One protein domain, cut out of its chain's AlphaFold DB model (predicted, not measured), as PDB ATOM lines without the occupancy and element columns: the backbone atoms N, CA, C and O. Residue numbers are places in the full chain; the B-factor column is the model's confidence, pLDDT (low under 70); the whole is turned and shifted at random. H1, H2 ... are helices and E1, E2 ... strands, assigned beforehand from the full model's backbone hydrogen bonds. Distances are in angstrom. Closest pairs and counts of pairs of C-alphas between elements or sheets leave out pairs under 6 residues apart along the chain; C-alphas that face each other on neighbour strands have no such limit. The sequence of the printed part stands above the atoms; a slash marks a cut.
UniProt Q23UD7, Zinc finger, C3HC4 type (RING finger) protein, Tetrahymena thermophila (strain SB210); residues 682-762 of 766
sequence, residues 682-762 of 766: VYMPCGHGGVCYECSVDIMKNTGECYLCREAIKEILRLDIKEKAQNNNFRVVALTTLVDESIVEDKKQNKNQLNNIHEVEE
ATOM      1  N   VAL A 682     196.009 185.543 199.890       97.94
ATOM      2  CA  VAL A 682     197.417 185.634 200.319       97.94
ATOM      3  C   VAL A 682     197.773 184.445 201.218       97.94
ATOM      4  O   VAL A 682     197.023 184.115 202.140       97.94
ATOM      5  N   TYR A 683     198.934 183.830 200.984       98.25
ATOM      6  CA  TYR A 683     199.478 182.749 201.809       98.25
ATOM      7  C   TYR A 683     200.269 183.270 203.009       98.25
ATOM      8  O   TYR A 683     201.106 184.166 202.879       98.25
ATOM      9  N   MET A 684     200.091 182.630 204.162       97.75
ATOM     10  CA  MET A 684     200.857 182.887 205.381       97.75
ATOM     11  C   MET A 684     201.767 181.693 205.718       97.75
ATOM     12  O   MET A 684     201.344 180.542 205.576       97.75
ATOM     13  N   PRO A 685     203.006 181.934 206.195       96.94
ATOM     14  CA  PRO A 685     203.555 183.232 206.613       96.94
ATOM     15  C   PRO A 685     204.206 184.059 205.487       96.94
ATOM     16  O   PRO A 685     204.595 185.198 205.736       96.94
ATOM     17  N   CYS A 686     204.345 183.511 204.276       96.81
ATOM     18  CA  CYS A 686     205.234 184.059 203.246       96.81
ATOM     19  C   CYS A 686     204.747 185.348 202.556       96.81
ATOM     20  O   CYS A 686     205.525 185.981 201.846       96.81
ATOM     21  N   GLY A 687     203.478 185.735 202.721       96.06
ATOM     22  CA  GLY A 687     202.907 186.984 202.202       96.06
ATOM     23  C   GLY A 687     202.684 187.026 200.685       96.06
ATOM     24  O   GLY A 687     202.335 188.078 200.151       96.06
ATOM     25  N   HIS A 688     202.874 185.911 199.978       97.62
ATOM     26  CA  HIS A 688     202.655 185.832 198.535       97.62
ATOM     27  C   HIS A 688     201.160 185.705 198.208       97.62
ATOM     28  O   HIS A 688     200.463 184.874 198.789       97.62
ATOM     29  N   GLY A 689     200.684 186.507 197.255       95.94
ATOM     30  CA  GLY A 689     199.324 186.463 196.707       95.94
ATOM     31  C   GLY A 689     199.344 186.401 195.178       95.94
ATOM     32  O   GLY A 689     200.304 185.904 194.598       95.94
ATOM     33  N   GLY A 690     198.307 186.927 194.521       96.00
ATOM     34  CA  GLY A 690     198.168 186.881 193.051       96.00
ATOM     35  C   GLY A 690     197.306 185.718 192.544       96.00
ATOM     36  O   GLY A 690     197.220 185.468 191.340       96.00
ATOM     37  N   VAL A 691     196.625 185.028 193.461       97.81
ATOM     38  CA  VAL A 691     195.707 183.921 193.185       97.81
ATOM     39  C   VAL A 691     194.328 184.171 193.787       97.81
ATOM     40  O   VAL A 691     194.206 184.858 194.804       97.81
ATOM     41  N   CYS A 692     193.283 183.641 193.148       98.25
ATOM     42  CA  CYS A 692     191.946 183.632 193.728       98.25
ATOM     43  C   CYS A 692     191.867 182.599 194.855       98.25
ATOM     44  O   CYS A 692     192.650 181.644 194.915       98.25
ATOM     45  N   TYR A 693     190.895 182.795 195.735       98.31
ATOM     46  CA  TYR A 693     190.700 181.978 196.916       98.31
ATOM     47  C   TYR A 693     190.521 180.491 196.590       98.31
ATOM     48  O   TYR A 693     191.156 179.666 197.247       98.31
ATOM     49  N   GLU A 694     189.760 180.130 195.547       98.19
ATOM     50  CA  GLU A 694     189.579 178.719 195.165       98.19
ATOM     51  C   GLU A 694     190.923 178.061 194.802       98.19
ATOM     52  O   GLU A 694     191.316 177.065 195.411       98.19
ATOM     53  N   CYS A 695     191.689 178.686 193.899       98.38
ATOM     54  CA  CYS A 695     193.008 178.194 193.492       98.38
ATOM     55  C   CYS A 695     193.987 178.109 194.672       98.38
ATOM     56  O   CYS A 695     194.807 177.193 194.730       98.38
ATOM     57  N   SER A 696     193.913 179.044 195.624       98.25
ATOM     58  CA  SER A 696     194.780 179.032 196.806       98.25
ATOM     59  C   SER A 696     194.492 177.857 197.746       98.25
ATOM     60  O   SER A 696     195.423 177.234 198.260       98.25
ATOM     61  N   VAL A 697     193.212 177.501 197.912       97.94
ATOM     62  CA  VAL A 697     192.780 176.343 198.702       97.94
ATOM     63  C   VAL A 697     193.213 175.044 198.025       97.94
ATOM     64  O   VAL A 697     193.717 174.151 198.703       97.94
ATOM     65  N   ASP A 698     193.099 174.946 196.700       97.88
ATOM     66  CA  ASP A 698     193.543 173.763 195.955       97.88
ATOM     67  C   ASP A 698     195.069 173.594 195.967       97.88
ATOM     68  O   ASP A 698     195.565 172.473 196.088       97.88
ATOM     69  N   ILE A 699     195.835 174.687 195.926       97.94
ATOM     70  CA  ILE A 699     197.291 174.644 196.135       97.94
ATOM     71  C   ILE A 699     197.600 174.151 197.556       97.94
ATOM     72  O   ILE A 699     198.360 173.199 197.722       97.94
ATOM     73  N   MET A 700     196.957 174.701 198.589       97.50
ATOM     74  CA  MET A 700     197.181 174.255 199.970       97.50
ATOM     75  C   MET A 700     196.768 172.789 200.213       97.50
ATOM     76  O   MET A 700     197.437 172.101 200.979       97.50
ATOM     77  N   LYS A 701     195.731 172.283 199.527       96.00
ATOM     78  CA  LYS A 701     195.327 170.862 199.545       96.00
ATOM     79  C   LYS A 701     196.348 169.943 198.861       96.00
ATOM     80  O   LYS A 701     196.671 168.887 199.399       96.00
ATOM     81  N   ASN A 702     196.827 170.321 197.672       97.00
ATOM     82  CA  ASN A 702     197.650 169.456 196.820       97.00
ATOM     83  C   ASN A 702     199.147 169.517 197.153       97.00
ATOM     84  O   ASN A 702     199.825 168.491 197.171       97.00
ATOM     85  N   THR A 703     199.685 170.719 197.377       97.25
ATOM     86  CA  THR A 703     201.108 170.930 197.669       97.25
ATOM     87  C   THR A 703     201.349 171.216 199.145       97.25
ATOM     88  O   THR A 703     202.338 170.729 199.691       97.25
ATOM     89  N   GLY A 704     200.481 172.007 199.783       96.75
ATOM     90  CA  GLY A 704     200.761 172.605 201.093       96.75
ATOM     91  C   GLY A 704     201.888 173.648 201.056       96.75
ATOM     92  O   GLY A 704     202.379 174.058 202.102       96.75
ATOM     93  N   GLU A 705     202.312 174.085 199.866       98.19
ATOM     94  CA  GLU A 705     203.457 174.974 199.628       98.19
ATOM     95  C   GLU A 705     203.085 176.090 198.648       98.19
ATOM     96  O   GLU A 705     202.437 175.845 197.626       98.19
ATOM     97  N   CYS A 706     203.550 177.310 198.921       98.06
ATOM     98  CA  CYS A 706     203.335 178.471 198.061       98.06
ATOM     99  C   CYS A 706     203.954 178.259 196.667       98.06
ATOM    100  O   CYS A 706     205.136 177.944 196.545       98.06
ATOM    101  N   TYR A 707     203.186 178.510 195.602       96.31
ATOM    102  CA  TYR A 707     203.638 178.287 194.220       96.31
ATOM    103  C   TYR A 707     204.814 179.183 193.776       96.31
ATOM    104  O   TYR A 707     205.495 178.839 192.812       96.31
ATOM    105  N   LEU A 708     205.072 180.301 194.472       96.12
ATOM    106  CA  LEU A 708     206.203 181.201 194.199       96.12
ATOM    107  C   LEU A 708     207.458 180.806 194.990       96.12
ATOM    108  O   LEU A 708     208.475 180.456 194.397       96.12
ATOM    109  N   CYS A 709     207.396 180.841 196.325       97.50
ATOM    110  CA  CYS A 709     208.571 180.643 197.184       97.50
ATOM    111  C   CYS A 709     208.753 179.212 197.720       97.50
ATOM    112  O   CYS A 709     209.766 178.935 198.356       97.50
ATOM    113  N   ARG A 710     207.786 178.309 197.494       97.75
ATOM    114  CA  ARG A 710     207.727 176.934 198.038       97.75
ATOM    115  C   ARG A 710     207.703 176.827 199.568       97.75
ATOM    116  O   ARG A 710     207.794 175.729 200.101       97.75
ATOM    117  N   GLU A 711     207.541 177.937 200.287       97.94
ATOM    118  CA  GLU A 711     207.351 177.911 201.740       97.94
ATOM    119  C   GLU A 711     206.002 177.267 202.099       97.94
ATOM    120  O   GLU A 711     204.999 177.484 201.410       97.94
ATOM    121  N   ALA A 712     205.983 176.480 203.177       97.62
ATOM    122  CA  ALA A 712     204.794 175.772 203.638       97.62
ATOM    123  C   ALA A 712     203.669 176.747 204.031       97.62
ATOM    124  O   ALA A 712     203.854 177.635 204.868       97.62
ATOM    125  N   ILE A 713     202.490 176.553 203.440       98.12
ATOM    126  CA  ILE A 713     201.294 177.355 203.695       98.12
ATOM    127  C   ILE A 713     200.686 176.882 205.014       98.12
ATOM    128  O   ILE A 713     200.222 175.749 205.124       98.12
ATOM    129  N   LYS A 714     200.671 177.761 206.015       96.81
ATOM    130  CA  LYS A 714     199.985 177.516 207.292       96.81
ATOM    131  C   LYS A 714     198.537 177.985 207.239       96.81
ATOM    132  O   LYS A 714     197.644 177.316 207.754       96.81
ATOM    133  N   GLU A 715     198.330 179.140 206.613       97.69
ATOM    134  CA  GLU A 715     197.039 179.813 206.543       97.69
ATOM    135  C   GLU A 715     196.862 180.514 205.189       97.69
ATOM    136  O   GLU A 715     197.833 180.970 204.579       97.69
ATOM    137  N   ILE A 716     195.612 180.642 204.749       98.31
ATOM    138  CA  ILE A 716     195.187 181.454 203.606       98.31
ATOM    139  C   ILE A 716     194.296 182.574 204.132       98.31
ATOM    140  O   ILE A 716     193.285 182.309 204.788       98.31
ATOM    141  N   LEU A 717     194.633 183.816 203.788       97.81
ATOM    142  CA  LEU A 717     193.804 184.994 204.032       97.81
ATOM    143  C   LEU A 717     193.053 185.368 202.752       97.81
ATOM    144  O   LEU A 717     193.690 185.613 201.730       97.81
ATOM    145  N   ARG A 718     191.722 185.467 202.817       97.56
ATOM    146  CA  ARG A 718     190.887 186.061 201.760       97.56
ATOM    147  C   ARG A 718     190.674 187.545 202.038       97.56
ATOM    148  O   ARG A 718     190.284 187.892 203.152       97.56
ATOM    149  N   LEU A 719     190.880 188.411 201.052       96.06
ATOM    150  CA  LEU A 719     190.818 189.868 201.194       96.06
ATOM    151  C   LEU A 719     189.616 190.462 200.450       96.06
ATOM    152  O   LEU A 719     189.374 190.122 199.295       96.06
ATOM    153  N   ASP A 720     188.910 191.412 201.068       94.12
ATOM    154  CA  ASP A 720     187.931 192.231 200.348       94.12
ATOM    155  C   ASP A 720     188.654 193.335 199.565       94.12
ATOM    156  O   ASP A 720     189.285 194.230 200.136       94.12
ATOM    157  N   ILE A 721     188.569 193.267 198.237       88.44
ATOM    158  CA  ILE A 721     189.158 194.259 197.331       88.44
ATOM    159  C   ILE A 721     188.198 195.449 197.112       88.44
ATOM    160  O   ILE A 721     188.647 196.533 196.740       88.44
ATOM    161  N   LYS A 722     186.890 195.281 197.366       83.12
ATOM    162  CA  LYS A 722     185.836 196.267 197.070       83.12
ATOM    163  C   LYS A 722     185.710 197.345 198.151       83.12
ATOM    164  O   LYS A 722     185.552 198.514 197.815       83.12
ATOM    165  N   GLU A 723     185.850 197.001 199.433       72.56
ATOM    166  CA  GLU A 723     185.702 197.955 200.562       72.56
ATOM    167  C   GLU A 723     186.895 198.918 200.769       72.56
ATOM    168  O   GLU A 723     186.923 199.736 201.689       72.56
ATOM    169  N   LYS A 724     187.889 198.874 199.882       59.22
ATOM    170  CA  LYS A 724     189.206 199.520 200.001       59.22
ATOM    171  C   LYS A 724     189.207 201.066 199.995       59.22
ATOM    172  O   LYS A 724     190.264 201.688 200.084       59.22
ATOM    173  N   ALA A 725     188.044 201.702 199.875       54.09
ATOM    174  CA  ALA A 725     187.896 203.103 199.482       54.09
ATOM    175  C   ALA A 725     188.228 204.162 200.557       54.09
ATOM    176  O   ALA A 725     188.332 205.334 200.202       54.09
ATOM    177  N   GLN A 726     188.356 203.803 201.845       55.53
ATOM    178  CA  GLN A 726     188.398 204.808 202.929       55.53
ATOM    179  C   GLN A 726     189.649 204.777 203.826       55.53
ATOM    180  O   GLN A 726     190.197 205.839 204.100       55.53
ATOM    181  N   ASN A 727     190.141 203.604 204.253       70.44
ATOM    182  CA  ASN A 727     191.143 203.516 205.338       70.44
ATOM    183  C   ASN A 727     192.469 202.810 204.981       70.44
ATOM    184  O   ASN A 727     193.249 202.498 205.877       70.44
ATOM    185  N   ASN A 728     192.737 202.544 203.698       75.44
ATOM    186  CA  ASN A 728     193.979 201.922 203.191       75.44
ATOM    187  C   ASN A 728     194.344 200.530 203.774       75.44
ATOM    188  O   ASN A 728     195.421 200.001 203.499       75.44
ATOM    189  N   ASN A 729     193.438 199.926 204.546       82.69
ATOM    190  CA  ASN A 729     193.561 198.603 205.149       82.69
ATOM    191  C   ASN A 729     192.688 197.595 204.392       82.69
ATOM    192  O   ASN A 729     191.594 197.934 203.939       82.69
ATOM    193  N   PHE A 730     193.139 196.345 204.316       84.50
ATOM    194  CA  PHE A 730     192.353 195.243 203.760       84.50
ATOM    195  C   PHE A 730     191.535 194.604 204.858       84.50
ATOM    196  O   PHE A 730     192.062 194.245 205.913       84.50
ATOM    197  N   ARG A 731     190.248 194.417 204.585       90.88
ATOM    198  CA  ARG A 731     189.407 193.565 205.406       90.88
ATOM    199  C   ARG A 731     189.682 192.116 205.024       90.88
ATOM    200  O   ARG A 731     189.501 191.736 203.869       90.88
ATOM    201  N   VAL A 732     190.116 191.313 205.990       94.94
ATOM    202  CA  VAL A 732     190.148 189.857 205.834       94.94
ATOM    203  C   VAL A 732     188.705 189.356 205.926       94.94
ATOM    204  O   VAL A 732     188.024 189.613 206.917       94.94
ATOM    205  N   VAL A 733     188.231 188.687 204.876       95.88
ATOM    206  CA  VAL A 733     186.869 188.133 204.772       95.88
ATOM    207  C   VAL A 733     186.820 186.702 205.297       95.88
ATOM    208  O   VAL A 733     185.843 186.307 205.924       95.88
ATOM    209  N   ALA A 734     187.880 185.929 205.055       95.12
ATOM    210  CA  ALA A 734     188.004 184.548 205.501       95.12
ATOM    211  C   ALA A 734     189.460 184.205 205.839       95.12
ATOM    212  O   ALA A 734     190.396 184.748 205.248       95.12
ATOM    213  N   LEU A 735     189.621 183.273 206.774       96.44
ATOM    214  CA  LEU A 735     190.876 182.647 207.173       96.44
ATOM    215  C   LEU A 735     190.670 181.132 207.057       96.44
ATOM    216  O   LEU A 735     189.782 180.598 207.717       96.44
ATOM    217  N   THR A 736     191.475 180.452 206.244       96.81
ATOM    218  CA  THR A 736     191.514 178.980 206.202       96.81
ATOM    219  C   THR A 736     192.863 178.499 206.703       96.81
ATOM    220  O   THR A 736     193.892 179.002 206.264       96.81
ATOM    221  N   THR A 737     192.864 177.511 207.592       96.25
ATOM    222  CA  THR A 737     194.072 176.883 208.138       96.25
ATOM    223  C   THR A 737     194.052 175.379 207.876       96.25
ATOM    224  O   THR A 737     192.984 174.770 207.771       96.25
ATOM    225  N   LEU A 738     195.230 174.763 207.753       91.00
ATOM    226  CA  LEU A 738     195.337 173.303 207.746       91.00
ATOM    227  C   LEU A 738     195.187 172.779 209.177       91.00
ATOM    228  O   LEU A 738     196.023 173.056 210.038       91.00
ATOM    229  N   VAL A 739     194.131 172.004 209.426       89.00
ATOM    230  CA  VAL A 739     193.982 171.231 210.663       89.00
ATOM    231  C   VAL A 739     194.653 169.879 210.450       89.00
ATOM    232  O   VAL A 739     194.270 169.141 209.546       89.00
ATOM    233  N   ASP A 740     195.654 169.560 211.268       82.62
ATOM    234  CA  ASP A 740     196.318 168.258 211.209       82.62
ATOM    235  C   ASP A 740     195.387 167.172 211.778       82.62
ATOM    236  O   ASP A 740     194.838 167.325 212.874       82.62
ATOM    237  N   GLU A 741     195.169 166.092 211.021       79.88
ATOM    238  CA  GLU A 741     194.161 165.062 211.337       79.88
ATOM    239  C   GLU A 741     194.454 164.360 212.673       79.88
ATOM    240  O   GLU A 741     193.528 164.038 213.417       79.88
ATOM    241  N   SER A 742     195.736 164.240 213.027       81.94
ATOM    242  CA  SER A 742     196.236 163.753 214.322       81.94
ATOM    243  C   SER A 742     195.557 164.441 215.519       81.94
ATOM    244  O   SER A 742     195.043 163.784 216.422       81.94
ATOM    245  N   ILE A 743     195.443 165.772 215.481       77.62
ATOM    246  CA  ILE A 743     194.840 166.589 216.546       77.62
ATOM    247  C   ILE A 743     193.317 166.367 216.623       77.62
ATOM    248  O   ILE A 743     192.702 166.541 217.680       77.62
ATOM    249  N   VAL A 744     192.683 165.994 215.507       77.44
ATOM    250  CA  VAL A 744     191.250 165.669 215.456       77.44
ATOM    251  C   VAL A 744     190.992 164.278 216.038       77.44
ATOM    252  O   VAL A 744     190.011 164.102 216.763       77.44
ATOM    253  N   GLU A 745     191.874 163.310 215.783       79.94
ATOM    254  CA  GLU A 745     191.803 161.978 216.391       79.94
ATOM    255  C   GLU A 745     192.051 162.024 217.902       79.94
ATOM    256  O   GLU A 745     191.223 161.506 218.652       79.94
ATOM    257  N   ASP A 746     193.074 162.745 218.373       77.06
ATOM    258  CA  ASP A 746     193.340 162.935 219.809       77.06
ATOM    259  C   ASP A 746     192.145 163.568 220.542       77.06
ATOM    260  O   ASP A 746     191.808 163.193 221.670       77.06
ATOM    261  N   LYS A 747     191.445 164.515 219.902       77.06
ATOM    262  CA  LYS A 747     190.219 165.114 220.459       77.06
ATOM    263  C   LYS A 747     189.033 164.151 220.457       77.06
ATOM    264  O   LYS A 747     188.237 164.197 221.394       77.06
ATOM    265  N   LYS A 748     188.904 163.269 219.458       78.00
ATOM    266  CA  LYS A 748     187.886 162.201 219.458       78.00
ATOM    267  C   LYS A 748     188.171 161.166 220.552       78.00
ATOM    268  O   LYS A 748     187.251 160.807 221.281       78.00
ATOM    269  N   GLN A 749     189.425 160.745 220.722       77.62
ATOM    270  CA  GLN A 749     189.817 159.804 221.776       77.62
ATOM    271  C   GLN A 749     189.592 160.389 223.177       77.62
ATOM    272  O   GLN A 749     188.935 159.750 223.995       77.62
ATOM    273  N   ASN A 750     190.028 161.629 223.432       76.75
ATOM    274  CA  ASN A 750     189.779 162.299 224.714       76.75
ATOM    275  C   ASN A 750     188.281 162.511 224.992       76.75
ATOM    276  O   ASN A 750     187.851 162.363 226.131       76.75
ATOM    277  N   LYS A 751     187.460 162.811 223.973       79.06
ATOM    278  CA  LYS A 751     186.005 162.936 224.159       79.06
ATOM    279  C   LYS A 751     185.350 161.596 224.516       79.06
ATOM    280  O   LYS A 751     184.476 161.567 225.374       79.06
ATOM    281  N   ASN A 752     185.803 160.494 223.916       73.81
ATOM    282  CA  ASN A 752     185.331 159.157 224.276       73.81
ATOM    283  C   ASN A 752     185.784 158.756 225.693       73.81
ATOM    284  O   ASN A 752     184.989 158.201 226.442       73.81
ATOM    285  N   GLN A 753     187.013 159.095 226.104       73.19
ATOM    286  CA  GLN A 753     187.458 158.886 227.490       73.19
ATOM    287  C   GLN A 753     186.630 159.701 228.495       73.19
ATOM    288  O   GLN A 753     186.264 159.171 229.538       73.19
ATOM    289  N   LEU A 754     186.290 160.955 228.176       75.31
ATOM    290  CA  LEU A 754     185.482 161.801 229.059       75.31
ATOM    291  C   LEU A 754     184.047 161.274 229.219       75.31
ATOM    292  O   LEU A 754     183.512 161.294 230.322       75.31
ATOM    293  N   ASN A 755     183.448 160.752 228.143       72.06
ATOM    294  CA  ASN A 755     182.139 160.101 228.209       72.06
ATOM    295  C   ASN A 755     182.184 158.813 229.057       72.06
ATOM    296  O   ASN A 755     181.309 158.619 229.894       72.06
ATOM    297  N   ASN A 756     183.227 157.986 228.911       67.50
ATOM    298  CA  ASN A 756     183.396 156.770 229.718       67.50
ATOM    299  C   ASN A 756     183.608 157.057 231.218       67.50
ATOM    300  O   ASN A 756     183.301 156.204 232.043       67.50
ATOM    301  N   ILE A 757     184.145 158.224 231.591       67.19
ATOM    302  CA  ILE A 757     184.238 158.635 233.004       67.19
ATOM    303  C   ILE A 757     182.841 158.970 233.548       67.19
ATOM    304  O   ILE A 757     182.526 158.614 234.678       67.19
ATOM    305  N   HIS A 758     181.989 159.589 232.729       60.94
ATOM    306  CA  HIS A 758     180.658 160.028 233.147       60.94
ATOM    307  C   HIS A 758     179.657 158.871 233.340       60.94
ATOM    308  O   HIS A 758     178.775 158.994 234.181       60.94
ATOM    309  N   GLU A 759     179.813 157.750 232.621       59.88
ATOM    310  CA  GLU A 759     179.034 156.515 232.864       59.88
ATOM    311  C   GLU A 759     179.471 155.779 234.149       59.88
ATOM    312  O   GLU A 759     178.655 155.128 234.790       59.88
ATOM    313  N   VAL A 760     180.734 155.899 234.581       59.19
ATOM    314  CA  VAL A 760     181.247 155.201 235.784       59.19
ATOM    315  C   VAL A 760     180.883 155.924 237.094       59.19
ATOM    316  O   VAL A 760     180.884 155.306 238.163       59.19
ATOM    317  N   GLU A 761     180.544 157.214 237.039       56.53
ATOM    318  CA  GLU A 761     180.069 157.968 238.209       56.53
ATOM    319  C   GLU A 761     178.566 157.776 238.500       56.53
ATOM    320  O   GLU A 761     178.167 157.949 239.650       56.53
ATOM    321  N   GLU A 762     177.741 157.354 237.529       55.38
ATOM    322  CA  GLU A 762     176.311 157.068 237.772       55.38
ATOM    323  C   GLU A 762     176.067 155.695 238.441       55.38
ATOM    324  O   GLU A 762     175.130 155.565 239.224       55.38
TER     325      GLU A 762
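What this domain is: This is residues 682 to 762 of the 766 residues of the protein "Zinc finger, C3HC4 type (RING finger) protein" of Tetrahymena thermophila (strain SB210) (UniProt Q23UD7). A small head with one long helix sticking out of it as a free arm: the head is a three-stranded sheet, E1, E3 and E4, with the short helix H1 over one face, and the arm is H2. The chain turns a corner just after E4, and the free end of H2 and the loop of the hairpin E3 and E4 make the two ends of the long axis. The 81 printed residues hold two named helices and four named strands, in the order E1 E2 H1 E3 E4 H2; the sheet runs E1 - E3 - E4, all antiparallel, and the class is mixed, helices and strands. The whole is extended, with a radius of gyration of the C-alphas of 19.0 A and spans of 61 by 32 by 19 A.

Where its parts are: In the sheet, E1 is residues 682 to 684, 6.7 A long, beginning at C-alpha 682 (197.417, 185.634, 200.319). E3 is residues 715 to 720, 16.6 A, and E4 is residues 731 to 737, 17.5 A. H1 is residues 693 to 702, 14.3 A, beginning at C-alpha 693 (190.700, 181.978, 196.916). E2 is residues 689 to 691, 5.7 A, and pairs with no named strand. H2 is residues 741 to 762, 32.9 A, ending at C-alpha 762 (176.311, 157.068, 237.772).

How they stand to each other: E3 is the inner strand. E3 and E4 form a hairpin, antiparallel at 158 degrees, with N 716 and O 736 2.8 A apart and N 718 and O 734 2.9 A apart, within hydrogen-bond range. E1 and E3 are antiparallel at 149 degrees, with N 684 and O 715 2.8 A apart. H1 is on the sheet at a height over the sheet of 9.4 A; it lies over E3 and runs along the strands, at 3 degrees to E3 on the local plane. The closest C-alphas of H1 and E3 are those of Tyr 693 and Arg 718, 6.3 A apart. H1 and E4 are near each other. E2 and H1 meet only through their link; the closest C-alphas of E1 and E2, those of Val 682 and Gly 689, are 4.2 A apart. H2 is not on the sheet and is apart from E1, E2, E3 and H1. Each O i to N i+4 pair of H1 is within hydrogen-bond range; in H2, 16 of 18 are.

The domain as a whole: The C-alphas farthest apart, those of Ala 725 and Glu 762, are 61.0 A apart. Residues 740 to 762, of which 741 to 762 belong to H2, stand free; the body without them spans 36 by 20 by 16 A. The printed part has no cut. The link from H1 to E3, residues 703 to 714, is long. The mean pLDDT of the printed part is 86.9, and residues 724 to 726 and 756 to 762 are under 70.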